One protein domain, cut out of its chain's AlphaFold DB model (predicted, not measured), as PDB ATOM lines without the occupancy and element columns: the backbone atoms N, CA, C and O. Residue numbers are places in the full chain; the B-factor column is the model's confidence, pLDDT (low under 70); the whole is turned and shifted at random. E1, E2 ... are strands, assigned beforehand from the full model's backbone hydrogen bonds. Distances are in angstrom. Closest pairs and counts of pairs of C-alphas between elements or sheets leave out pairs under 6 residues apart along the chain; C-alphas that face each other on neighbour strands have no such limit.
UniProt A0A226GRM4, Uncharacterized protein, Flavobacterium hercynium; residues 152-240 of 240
ATOM      1  N   ASP A 152     138.160 130.906 108.655       94.50
ATOM      2  CA  ASP A 152     138.422 132.322 108.830       94.50
ATOM      3  C   ASP A 152     137.382 132.978 109.724       94.50
ATOM      4  O   ASP A 152     136.379 132.355 110.079       94.50
ATOM      5  N   TYR A 153     137.658 134.213 110.122       95.31
ATOM      6  CA  TYR A 153     136.764 135.012 110.930       95.31
ATOM      7  C   TYR A 153     136.537 136.394 110.327       95.31
ATOM      8  O   TYR A 153     137.362 136.912 109.572       95.31
ATOM      9  N   SER A 154     135.399 136.977 110.684       94.31
ATOM     10  CA  SER A 154     135.051 138.363 110.394       94.31
ATOM     11  C   SER A 154     134.475 139.006 111.651       94.31
ATOM     12  O   SER A 154     133.746 138.351 112.404       94.31
ATOM     13  N   GLN A 155     134.827 140.268 111.890       93.88
ATOM     14  CA  GLN A 155     134.192 141.095 112.911       93.88
ATOM     15  C   GLN A 155     132.859 141.587 112.353       93.88
ATOM     16  O   GLN A 155     132.829 142.197 111.290       93.88
ATOM     17  N   VAL A 156     131.762 141.293 113.040       93.19
ATOM     18  CA  VAL A 156     130.407 141.506 112.522       93.19
ATOM     19  C   VAL A 156     129.611 142.459 113.391       93.19
ATOM     20  O   VAL A 156     129.861 142.587 114.592       93.19
ATOM     21  N   LEU A 157     128.597 143.056 112.779       93.19
ATOM     22  CA  LEU A 157     127.601 143.854 113.463       93.19
ATOM     23  C   LEU A 157     126.315 143.042 113.666       93.19
ATOM     24  O   LEU A 157     125.774 142.461 112.721       93.19
ATOM     25  N   LEU A 158     125.836 142.997 114.906       92.94
ATOM     26  CA  LEU A 158     124.701 142.172 115.335       92.94
ATOM     27  C   LEU A 158     123.430 142.983 115.616       92.94
ATOM     28  O   LEU A 158     122.374 142.386 115.820       92.94
ATOM     29  N   ASP A 159     123.504 144.311 115.576       90.25
ATOM     30  CA  ASP A 159     122.362 145.213 115.696       90.25
ATOM     31  C   ASP A 159     122.461 146.385 114.695       90.25
ATOM     32  O   ASP A 159     123.545 146.714 114.226       90.25
ATOM     33  N   PRO A 160     121.349 147.030 114.311       87.06
ATOM     34  CA  PRO A 160     121.399 148.138 113.356       87.06
ATOM     35  C   PRO A 160     121.921 149.438 113.990       87.06
ATOM     36  O   PRO A 160     122.359 150.332 113.269       87.06
ATOM     37  N   ASP A 161     121.881 149.529 115.322       87.81
ATOM     38  CA  ASP A 161     122.231 150.722 116.097       87.81
ATOM     39  C   ASP A 161     123.729 150.806 116.439       87.81
ATOM     40  O   ASP A 161     124.138 151.736 117.129       87.81
ATOM     41  N   LYS A 162     124.552 149.861 115.956       85.50
ATOM     42  CA  LYS A 162     126.008 149.807 116.192       85.50
ATOM     43  C   LYS A 162     126.414 149.656 117.656       85.50
ATOM     44  O   LYS A 162     127.511 150.040 118.045       85.50
ATOM     45  N   THR A 163     125.561 149.051 118.477       88.06
ATOM     46  CA  THR A 163     125.856 148.839 119.901       88.06
ATOM     47  C   THR A 163     126.297 147.413 120.208       88.06
ATOM     48  O   THR A 163     126.875 147.159 121.268       88.06
ATOM     49  N   GLN A 164     126.076 146.470 119.287       91.62
ATOM     50  CA  GLN A 164     126.390 145.064 119.483       91.62
ATOM     51  C   GLN A 164     127.277 144.502 118.372       91.62
ATOM     52  O   GLN A 164     126.835 144.212 117.262       91.62
ATOM     53  N   PHE A 165     128.525 144.221 118.734       93.69
ATOM     54  CA  PHE A 165     129.513 143.619 117.846       93.69
ATOM     55  C   PHE A 165     129.738 142.141 118.155       93.69
ATOM     56  O   PHE A 165     129.430 141.629 119.240       93.69
ATOM     57  N   GLY A 166     130.302 141.437 117.183       95.25
ATOM     58  CA  GLY A 166     130.591 140.023 117.300       95.25
ATOM     59  C   GLY A 166     131.719 139.550 116.402       95.25
ATOM     60  O   GLY A 166     132.329 140.313 115.661       95.25
ATOM     61  N   ILE A 167     131.966 138.247 116.460       96.31
ATOM     62  CA  ILE A 167     132.863 137.538 115.557       96.31
ATOM     63  C   ILE A 167     132.103 136.361 114.962       96.31
ATOM     64  O   ILE A 167     131.544 135.534 115.686       96.31
ATOM     65  N   CYS A 168     132.115 136.259 113.638       96.62
ATOM     66  CA  CYS A 168     131.694 135.052 112.939       96.62
ATOM     67  C   CYS A 168     132.917 134.226 112.555       96.62
ATOM     68  O   CYS A 168     133.908 134.787 112.100       96.62
ATOM     69  N   ILE A 169     132.828 132.902 112.689       97.19
ATOM     70  CA  ILE A 169     133.809 131.950 112.151       97.19
ATOM     71  C   ILE A 169     133.151 131.190 111.007       97.19
ATOM     72  O   ILE A 169     132.000 130.763 111.134       97.19
ATOM     73  N   GLY A 170     133.877 130.973 109.917       95.94
ATOM     74  CA  GLY A 170     133.346 130.284 108.753       95.94
ATOM     75  C   GLY A 170     134.395 129.867 107.735       95.94
ATOM     76  O   GLY A 170     135.595 130.057 107.921       95.94
ATOM     77  N   LYS A 171     133.935 129.277 106.633       94.50
ATOM     78  CA  LYS A 171     134.771 128.990 105.464       94.50
ATOM     79  C   LYS A 171     134.651 130.124 104.466       94.50
ATOM     80  O   LYS A 171     133.548 130.457 104.047       94.50
ATOM     81  N   TYR A 172     135.786 130.659 104.047       92.25
ATOM     82  CA  TYR A 172     135.836 131.644 102.981       92.25
ATOM     83  C   TYR A 172     136.161 130.976 101.645       92.25
ATOM     84  O   TYR A 172     137.025 130.099 101.573       92.25
ATOM     85  N   SER A 173     135.437 131.347 100.593       90.12
ATOM     86  CA  SER A 173     135.589 130.764  99.261       90.12
ATOM     87  C   SER A 173     135.401 131.811  98.173       90.12
ATOM     88  O   SER A 173     134.581 132.716  98.316       90.12
ATOM     89  N   ILE A 174     136.148 131.650  97.083       88.62
ATOM     90  CA  ILE A 174     136.070 132.487  95.886       88.62
ATOM     91  C   ILE A 174     135.711 131.569  94.715       88.62
ATOM     92  O   ILE A 174     136.314 130.505  94.538       88.62
ATOM     93  N   SER A 175     134.683 131.937  93.953       88.12
ATOM     94  CA  SER A 175     134.244 131.200  92.770       88.12
ATOM     95  C   SER A 175     135.209 131.414  91.598       88.12
ATOM     96  O   SER A 175     136.053 132.306  91.608       88.12
ATOM     97  N   LYS A 176     135.057 130.621  90.530       85.31
ATOM     98  CA  LYS A 176     135.809 130.851  89.281       85.31
ATOM     99  C   LYS A 176     135.467 132.190  88.620       85.31
ATOM    100  O   LYS A 176     136.250 132.678  87.819       85.31
ATOM    101  N   GLN A 177     134.294 132.738  88.925       88.44
ATOM    102  CA  GLN A 177     133.801 134.021  88.444       88.44
ATOM    103  C   GLN A 177     134.123 135.162  89.419       88.44
ATOM    104  O   GLN A 177     133.512 136.212  89.308       88.44
ATOM    105  N   ASN A 178     135.037 134.979  90.378       86.44
ATOM    106  CA  ASN A 178     135.387 135.990  91.385       86.44
ATOM    107  C   ASN A 178     134.208 136.452  92.278       86.44
ATOM    108  O   ASN A 178     134.203 137.564  92.804       86.44
ATOM    109  N   ASP A 179     133.202 135.593  92.466       89.12
ATOM    110  CA  ASP A 179     132.186 135.794  93.504       89.12
ATOM    111  C   ASP A 179     132.695 135.235  94.825       89.12
ATOM    112  O   ASP A 179     133.168 134.096  94.893       89.12
ATOM    113  N   GLN A 180     132.555 136.009  95.890       90.44
ATOM    114  CA  GLN A 180     133.055 135.659  97.208       90.44
ATOM    115  C   GLN A 180     131.912 135.229  98.125       90.44
ATOM    116  O   GLN A 180     130.828 135.823  98.141       90.44
ATOM    117  N   TYR A 181     132.158 134.183  98.913       91.81
ATOM    118  CA  TYR A 181     131.198 133.689  99.890       91.81
ATOM    119  C   TYR A 181     131.863 133.288 101.204       91.81
ATOM    120  O   TYR A 181     132.789 132.468 101.215       91.81
ATOM    121  N   PHE A 182     131.339 133.824 102.307       94.62
ATOM    122  CA  PHE A 182     131.695 133.428 103.667       94.62
ATOM    123  C   PHE A 182     130.595 132.557 104.294       94.62
ATOM    124  O   PHE A 182     129.523 133.035 104.670       94.62
ATOM    125  N   GLU A 183     130.863 131.253 104.392       95.19
ATOM    126  CA  GLU A 183     129.964 130.258 104.981       95.19
ATOM    127  C   GLU A 183     130.168 130.181 106.500       95.19
ATOM    128  O   GLU A 183     131.106 129.537 106.976       95.19
ATOM    129  N   ILE A 184     129.277 130.815 107.257       96.94
ATOM    130  CA  ILE A 184     129.335 130.932 108.715       96.94
ATOM    131  C   ILE A 184     128.990 129.593 109.377       96.94
ATOM    132  O   ILE A 184     127.970 128.967 109.078       96.94
ATOM    133  N   SER A 185     129.839 129.185 110.318       96.38
ATOM    134  CA  SER A 185     129.683 127.989 111.151       96.38
ATOM    135  C   SER A 185     129.531 128.292 112.641       96.38
ATOM    136  O   SER A 185     129.091 127.422 113.387       96.38
ATOM    137  N   SER A 186     129.905 129.492 113.092       97.06
ATOM    138  CA  SER A 186     129.784 129.915 114.495       97.06
ATOM    139  C   SER A 186     129.624 131.429 114.585       97.06
ATOM    140  O   SER A 186     130.218 132.152 113.786       97.06
ATOM    141  N   ILE A 187     128.860 131.894 115.573       97.38
ATOM    142  CA  ILE A 187     128.620 133.316 115.842       97.38
ATOM    143  C   ILE A 187     128.891 133.565 117.322       97.38
ATOM    144  O   ILE A 187     128.381 132.844 118.178       97.38
ATOM    145  N   TYR A 188     129.659 134.604 117.624       98.06
ATOM    146  CA  TYR A 188     129.916 135.071 118.981       98.06
ATOM    147  C   TYR A 188     129.554 136.547 119.066       98.06
ATOM    148  O   TYR A 188     129.936 137.310 118.185       98.06
ATOM    149  N   SER A 189     128.858 136.972 120.117       96.88
ATOM    150  CA  SER A 189     128.792 138.394 120.475       96.88
ATOM    151  C   SER A 189     129.884 138.728 121.478       96.88
ATOM    152  O   SER A 189     130.222 137.882 122.308       96.88
ATOM    153  N   ILE A 190     130.338 139.972 121.484       96.06
ATOM    154  CA  ILE A 190     131.225 140.501 122.519       96.06
ATOM    155  C   ILE A 190     130.359 141.264 123.523       96.06
ATOM    156  O   ILE A 190     129.571 142.122 123.133       96.06
ATOM    157  N   ASN A 191     130.428 140.905 124.806       94.12
ATOM    158  CA  ASN A 191     129.690 141.627 125.846       94.12
ATOM    159  C   ASN A 191     130.446 142.880 126.328       94.12
ATOM    160  O   ASN A 191     131.587 143.123 125.942       94.12
ATOM    161  N   GLU A 192     129.837 143.642 127.237       92.06
ATOM    162  CA  GLU A 192     130.409 144.871 127.817       92.06
ATOM    163  C   GLU A 192     131.740 144.679 128.573       92.06
ATOM    164  O   GLU A 192     132.415 145.648 128.902       92.06
ATOM    165  N   HIS A 193     132.140 143.436 128.846       92.50
ATOM    166  CA  HIS A 193     133.406 143.086 129.492       92.50
ATOM    167  C   HIS A 193     134.420 142.464 128.520       92.50
ATOM    168  O   HIS A 193     135.429 141.907 128.958       92.50
ATOM    169  N   GLY A 194     134.146 142.498 127.213       92.38
ATOM    170  CA  GLY A 194     135.009 141.926 126.183       92.38
ATOM    171  C   GLY A 194     134.986 140.397 126.136       92.38
ATOM    172  O   GLY A 194     135.878 139.797 125.547       92.38
ATOM    173  N   LYS A 195     134.007 139.746 126.779       95.69
ATOM    174  CA  LYS A 195     133.852 138.285 126.754       95.69
ATOM    175  C   LYS A 195     133.050 137.834 125.548       95.69
ATOM    176  O   LYS A 195     132.030 138.440 125.207       95.69
ATOM    177  N   LEU A 196     133.486 136.730 124.955       97.25
ATOM    178  CA  LEU A 196     132.810 136.085 123.841       97.25
ATOM    179  C   LEU A 196     131.658 135.231 124.363       97.25
ATOM    180  O   LEU A 196     131.838 134.329 125.180       97.25
ATOM    181  N   ILE A 197     130.460 135.508 123.862       98.06
ATOM    182  CA  ILE A 197     129.244 134.760 124.171       98.06
ATOM    183  C   ILE A 197     128.762 134.108 122.884       98.06
ATOM    184  O   ILE A 197     128.384 134.808 121.943       98.06
ATOM    185  N   GLU A 198     128.769 132.779 122.842       97.88
ATOM    186  CA  GLU A 198     128.269 132.027 121.691       97.88
ATOM    187  C   GLU A 198     126.784 132.331 121.444       97.88
ATOM    188  O   GLU A 198     125.973 132.451 122.370       97.88
ATOM    189  N   LYS A 199     126.431 132.484 120.169       96.94
ATOM    190  CA  LYS A 199     125.083 132.778 119.696       96.94
ATOM    191  C   LYS A 199     124.609 131.693 118.739       96.94
ATOM    192  O   LYS A 199     125.387 131.024 118.066       96.94
ATOM    193  N   SER A 200     123.292 131.548 118.660       94.94
ATOM    194  CA  SER A 200     122.654 130.632 117.717       94.94
ATOM    195  C   SER A 200     122.891 131.074 116.268       94.94
ATOM    196  O   SER A 200     122.913 132.268 115.977       94.94
ATOM    197  N   LEU A 201     122.984 130.120 115.336       92.38
ATOM    198  CA  LEU A 201     123.173 130.379 113.900       92.38
ATOM    199  C   LEU A 201     122.013 131.131 113.226       92.38
ATOM    200  O   LEU A 201     122.166 131.603 112.105       92.38
ATOM    201  N   ASN A 202     120.860 131.246 113.887       89.69
ATOM    202  CA  ASN A 202     119.745 132.078 113.426       89.69
ATOM    203  C   ASN A 202     119.833 133.544 113.894       89.69
ATOM    204  O   ASN A 202     118.891 134.300 113.663       89.69
ATOM    205  N   THR A 203     120.920 133.934 114.567       92.44
ATOM    206  CA  THR A 203     121.164 135.328 114.959       92.44
ATOM    207  C   THR A 203     121.220 136.203 113.715       92.44
ATOM    208  O   THR A 203     121.858 135.847 112.725       92.44
ATOM    209  N   ILE A 204     120.532 137.342 113.766       90.81
ATOM    210  CA  ILE A 204     120.552 138.317 112.681       90.81
ATOM    211  C   ILE A 204     121.932 138.973 112.668       90.81
ATOM    212  O   ILE A 204     122.400 139.468 113.689       90.81
ATOM    213  N   ILE A 205     122.574 138.955 111.505       93.12
ATOM    214  CA  ILE A 205     123.829 139.655 111.252       93.12
ATOM    215  C   ILE A 205     123.490 140.799 110.305       93.12
ATOM    216  O   ILE A 205     122.987 140.556 109.206       93.12
ATOM    217  N   TYR A 206     123.719 142.026 110.757       90.81
ATOM    218  CA  TYR A 206     123.377 143.236 110.013       90.81
ATOM    219  C   TYR A 206     124.472 143.606 109.022       90.81
ATOM    220  O   TYR A 206     124.172 143.924 107.875       90.81
ATOM    221  N   ASP A 207     125.732 143.498 109.440       91.50
ATOM    222  CA  ASP A 207     126.874 143.618 108.540       91.50
ATOM    223  C   ASP A 207     127.928 142.555 108.856       91.50
ATOM    224  O   ASP A 207     128.183 142.215 110.014       91.50
ATOM    225  N   CYS A 208     128.541 142.029 107.801       92.56
ATOM    226  CA  CYS A 208     129.633 141.073 107.875       92.56
ATOM    227  C   CYS A 208     130.650 141.425 106.789       92.56
ATOM    228  O   CYS A 208     130.538 140.919 105.670       92.56
ATOM    229  N   PRO A 209     131.651 142.261 107.092       90.06
ATOM    230  CA  PRO A 209     132.778 142.519 106.210       90.06
ATOM    231  C   PRO A 209     133.454 141.229 105.742       90.06
ATOM    232  O   PRO A 209     133.296 140.161 106.351       90.06
ATOM    233  N   ALA A 210     134.232 141.333 104.665       89.31
ATOM    234  CA  ALA A 210     135.018 140.203 104.196       89.31
ATOM    235  C   ALA A 210     135.983 139.707 105.299       89.31
ATOM    236  O   ALA A 210     136.453 140.518 106.104       89.31
ATOM    237  N   PRO A 211     136.258 138.392 105.372       88.12
ATOM    238  CA  PRO A 211     137.113 137.818 106.407       88.12
ATOM    239  C   PRO A 211     138.546 138.366 106.431       88.12
ATOM    240  O   PRO A 211     139.026 138.958 105.464       88.12
ATOM    241  N   SER A 212     139.234 138.118 107.548       77.12
ATOM    242  CA  SER A 212     140.565 138.667 107.849       77.12
ATOM    243  C   SER A 212     141.671 138.301 106.849       77.12
ATOM    244  O   SER A 212     142.639 139.052 106.729       77.12
ATOM    245  N   ASP A 213     141.569 137.164 106.155       73.00
ATOM    246  CA  ASP A 213     142.454 136.799 105.045       73.00
ATOM    247  C   ASP A 213     141.761 137.112 103.713       73.00
ATOM    248  O   ASP A 213     141.377 136.223 102.946       73.00
ATOM    249  N   TYR A 214     141.588 138.399 103.428       64.25
ATOM    250  CA  TYR A 214     141.135 138.858 102.121       64.25
ATOM    251  C   TYR A 214     142.270 138.705 101.094       64.25
ATOM    252  O   TYR A 214     143.310 139.346 101.211       64.25
ATOM    253  N   ILE A 215     142.094 137.808 100.116       61.53
ATOM    254  CA  ILE A 215     143.184 137.311  99.241       61.53
ATOM    255  C   ILE A 215     143.105 137.862  97.799       61.53
ATOM    256  O   ILE A 215     143.901 137.468  96.953       61.53
ATOM    257  N   SER A 216     142.165 138.754  97.469       64.88
ATOM    258  CA  SER A 216     141.986 139.188  96.073       64.88
ATOM    259  C   SER A 216     142.610 140.553  95.790       64.88
ATOM    260  O   SER A 216     142.223 141.541  96.408       64.88
ATOM    261  N   ASP A 217     143.514 140.599  94.807       68.06
ATOM    262  CA  ASP A 217     144.020 141.845  94.208       68.06
ATOM    263  C   ASP A 217     142.954 142.530  93.327       68.06
ATOM    264  O   ASP A 217     143.025 143.731  93.070       68.06
ATOM    265  N   GLU A 218     141.954 141.769  92.871       74.38
ATOM    266  CA  GLU A 218     140.816 142.263  92.094       74.38
ATOM    267  C   GLU A 218     139.603 142.504  93.000       74.38
ATOM    268  O   GLU A 218     139.315 141.707  93.903       74.38
ATOM    269  N   GLU A 219     138.849 143.574  92.738       79.25
ATOM    270  CA  GLU A 219     137.549 143.768  93.382       79.25
ATOM    271  C   GLU A 219     136.601 142.610  93.027       79.25
ATOM    272  O   GLU A 219     136.564 142.166  91.875       79.25
ATOM    273  N   PRO A 220     135.842 142.081  94.001       83.75
ATOM    274  CA  PRO A 220     134.960 140.959  93.756       83.75
ATOM    275  C   PRO A 220     133.729 141.402  92.983       83.75
ATOM    276  O   PRO A 220     133.170 142.466  93.242       83.75
ATOM    277  N   ASN A 221     133.237 140.526  92.107       86.62
ATOM    278  CA  ASN A 221     131.971 140.767  91.413       86.62
ATOM    279  C   ASN A 221     130.804 140.855  92.401       86.62
ATOM    280  O   ASN A 221     129.878 141.645  92.230       86.62
ATOM    281  N   SER A 222     130.861 140.040  93.453       87.81
ATOM    282  CA  SER A 222     129.943 140.100  94.578       87.81
ATOM    283  C   SER A 222     130.591 139.515  95.828       87.81
ATOM    284  O   SER A 222     131.435 138.620  95.749       87.81
ATOM    285  N   TYR A 223     130.165 139.993  96.993       90.25
ATOM    286  CA  TYR A 223     130.490 139.381  98.275       90.25
ATOM    287  C   TYR A 223     129.201 139.090  99.041       90.25
ATOM    288  O   TYR A 223     128.371 139.975  99.259       90.25
ATOM    289  N   ASN A 224     129.052 137.833  99.450       91.94
ATOM    290  CA  ASN A 224     127.918 137.346 100.219       91.94
ATOM    291  C   ASN A 224     128.391 136.589 101.462       91.94
ATOM    292  O   ASN A 224     129.465 135.987 101.484       91.94
ATOM    293  N   PHE A 225     127.535 136.512 102.470       93.62
ATOM    294  CA  PHE A 225     127.762 135.696 103.657       93.62
ATOM    295  C   PHE A 225     126.479 134.979 104.076       93.62
ATOM    296  O   PHE A 225     125.376 135.320 103.648       93.62
ATOM    297  N   GLY A 226     126.606 133.938 104.888       92.25
ATOM    298  CA  GLY A 226     125.447 133.227 105.415       92.25
ATOM    299  C   GLY A 226     125.791 131.850 105.949       92.25
ATOM    300  O   GLY A 226     126.926 131.389 105.866       92.25
ATOM    301  N   ILE A 227     124.791 131.171 106.500       89.62
ATOM    302  CA  ILE A 227     124.947 129.809 107.017       89.62
ATOM    303  C   ILE A 227     124.732 128.780 105.904       89.62
ATOM    304  O   ILE A 227     123.954 128.993 104.968       89.62
ATOM    305  N   LYS A 228     125.391 127.623 106.006       78.69
ATOM    306  CA  LYS A 228     125.224 126.535 105.035       78.69
ATOM    307  C   LYS A 228     123.763 126.085 104.950       78.69
ATOM    308  O   LYS A 228     123.171 125.696 105.952       78.69
ATOM    309  N   GLY A 229     123.197 126.097 103.742       70.12
ATOM    310  CA  GLY A 229     121.795 125.725 103.505       70.12
ATOM    311  C   GLY A 229     120.768 126.760 103.980       70.12
ATOM    312  O   GLY A 229     119.572 126.508 103.860       70.12
ATOM    313  N   GLY A 230     121.213 127.908 104.502       74.94
ATOM    314  CA  GLY A 230     120.357 129.032 104.867       74.94
ATOM    315  C   GLY A 230     120.307 130.119 103.796       74.94
ATOM    316  O   GLY A 230     120.803 129.963 102.676       74.94
ATOM    317  N   LYS A 231     119.691 131.247 104.161       78.06
ATOM    318  CA  LYS A 231     119.654 132.446 103.321       78.06
ATOM    319  C   LYS A 231     121.060 133.048 103.217       78.06
ATOM    320  O   LYS A 231     121.767 133.144 104.217       78.06
ATOM    321  N   LYS A 232     121.431 133.456 102.003       81.94
ATOM    322  CA  LYS A 232     122.616 134.280 101.748       81.94
ATOM    323  C   LYS A 232     122.237 135.750 101.875       81.94
ATOM    324  O   LYS A 232     121.162 136.148 101.423       81.94
ATOM    325  N   PHE A 233     123.112 136.516 102.498       83.00
ATOM    326  CA  PHE A 233     122.965 137.940 102.727       83.00
ATOM    327  C   PHE A 233     124.078 138.673 101.986       83.00
ATOM    328  O   PHE A 233     125.219 138.205 101.938       83.00
ATOM    329  N   GLU A 234     123.723 139.813 101.412       78.69
ATOM    330  CA  GLU A 234     124.681 140.771 100.878       78.69
ATOM    331  C   GLU A 234     125.179 141.668 102.010       78.69
ATOM    332  O   GLU A 234     124.497 141.853 103.023       78.69
ATOM    333  N   ARG A 235     126.379 142.225 101.841       75.75
ATOM    334  CA  ARG A 235     126.933 143.202 102.779       75.75
ATOM    335  C   ARG A 235     126.045 144.445 102.840       75.75
ATOM    336  O   ARG A 235     125.648 144.971 101.800       75.75
ATOM    337  N   TYR A 236     125.794 144.952 104.044       67.56
ATOM    338  CA  TYR A 236     125.135 146.242 104.202       67.56
ATOM    339  C   TYR A 236     126.182 147.353 104.076       67.56
ATOM    340  O   TYR A 236     126.998 147.564 104.971       67.56
ATOM    341  N   TRP A 237     126.196 148.054 102.941       55.69
ATOM    342  CA  TRP A 237     127.045 149.230 102.772       55.69
ATOM    343  C   TRP A 237     126.378 150.431 103.436       55.69
ATOM    344  O   TRP A 237     125.320 150.882 102.997       55.69
ATOM    345  N   TYR A 238     127.013 150.975 104.473       53.09
ATOM    346  CA  TYR A 238     126.679 152.305 104.963       53.09
ATOM    347  C   TYR A 238     126.910 153.311 103.832       53.09
ATOM    348  O   TYR A 238     128.049 153.592 103.463       53.09
ATOM    349  N   GLN A 239     125.831 153.837 103.255       37.06
ATOM    350  CA  GLN A 239     125.908 155.103 102.540       37.06
ATOM    351  C   GLN A 239     125.982 156.192 103.612       37.06
ATOM    352  O   GLN A 239     124.990 156.434 104.299       37.06
ATOM    353  N   ASN A 240     127.175 156.757 103.811       35.19
ATOM    354  CA  ASN A 240     127.346 158.006 104.558       35.19
ATOM    355  C   ASN A 240     126.761 159.175 103.765       35.19
ATOM    356  O   ASN A 240     127.023 159.228 102.539       35.19
TER     357      ASN A 240
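This is residues 152 to 240 of the 240 residues of an uncharacterized protein of Flavobacterium hercynium (UniProt A0A226GRM4). Look for one strongly twisted sheet folded into a V, with the long strands E2 and E3 bending at its base and running into both wings. E1 and E4 belong to one wing, E5 and E6 to the other; the long link after E4 crosses the open side of the V around residues 205 to 210, and the tail, residues 236 to 240, sticks out. The 89 printed residues hold no named helix and six named strands, E1 to E6 in chain order, in a branched, mixed sheet. The class is all strand, though only 41 of the 89 residues are in named elements. The whole is compact, with a radius of gyration of the C-alphas of 13.1 A and spans of 41 by 32 by 23 A.

Begin with E3, residues 179 to 190, the longest strand: find C-alpha 179 at (132.186, 135.794, 93.504) and follow it 29.4 A to C-alpha 190 at (131.225, 140.501, 122.519). It bends by 74 degrees at residue 185. E2, residues 165 to 174, is 25.5 A long and bends by 66 degrees at residue 171. E1, residues 152 to 157, begins at (138.422, 132.322, 108.830) and measures 16.5 A. E5, residues 222 to 227, measures 16.9 A; E4 is residues 196 to 199 and E6 residues 232 to 234.

Start at E3, which has three neighbours. On one side is E2, antiparallel at 156 degrees; N 183 and O 171 are 2.8 A apart, within hydrogen-bond range. On the other side are E4, beside residues 187 to 190, and E5, beside residues 179 to 184. E4 is antiparallel to E3, with N 197 and O 189 at 2.8 A; E5 is parallel to it at 46 degrees, with N 180 and O 222 at 2.8 A. E2 has E3 on one side and, on the other side, the edge strand E1, antiparallel to E2 at 136 degrees; the C-alphas 153 and 169, which face each other, are 4.4 A apart, and N 152 and O 170 are 2.8 A apart, within hydrogen-bond range. E5 has E3 on one side and, on the other side, E6, another edge strand, antiparallel to E5 at 139 degrees, with N 233 and O 225 at 2.8 A, within hydrogen-bond range. E1 to E4 make a meander, each strand the antiparallel neighbour of the one before. E5 and E6 are a hairpin. E4 and E5 are apart, as are E1 and E6.

The two C-alphas farthest apart, those of Lys 176 and His 193, are 42.1 A from each other. The printed part has no cut. The link from E4 to E5, residues 200 to 221, is long. Mean pLDDT of the printed part is 86.7; look for values under 70 at residues 214 to 217 and 236 to 240, the last being the chain's last residue.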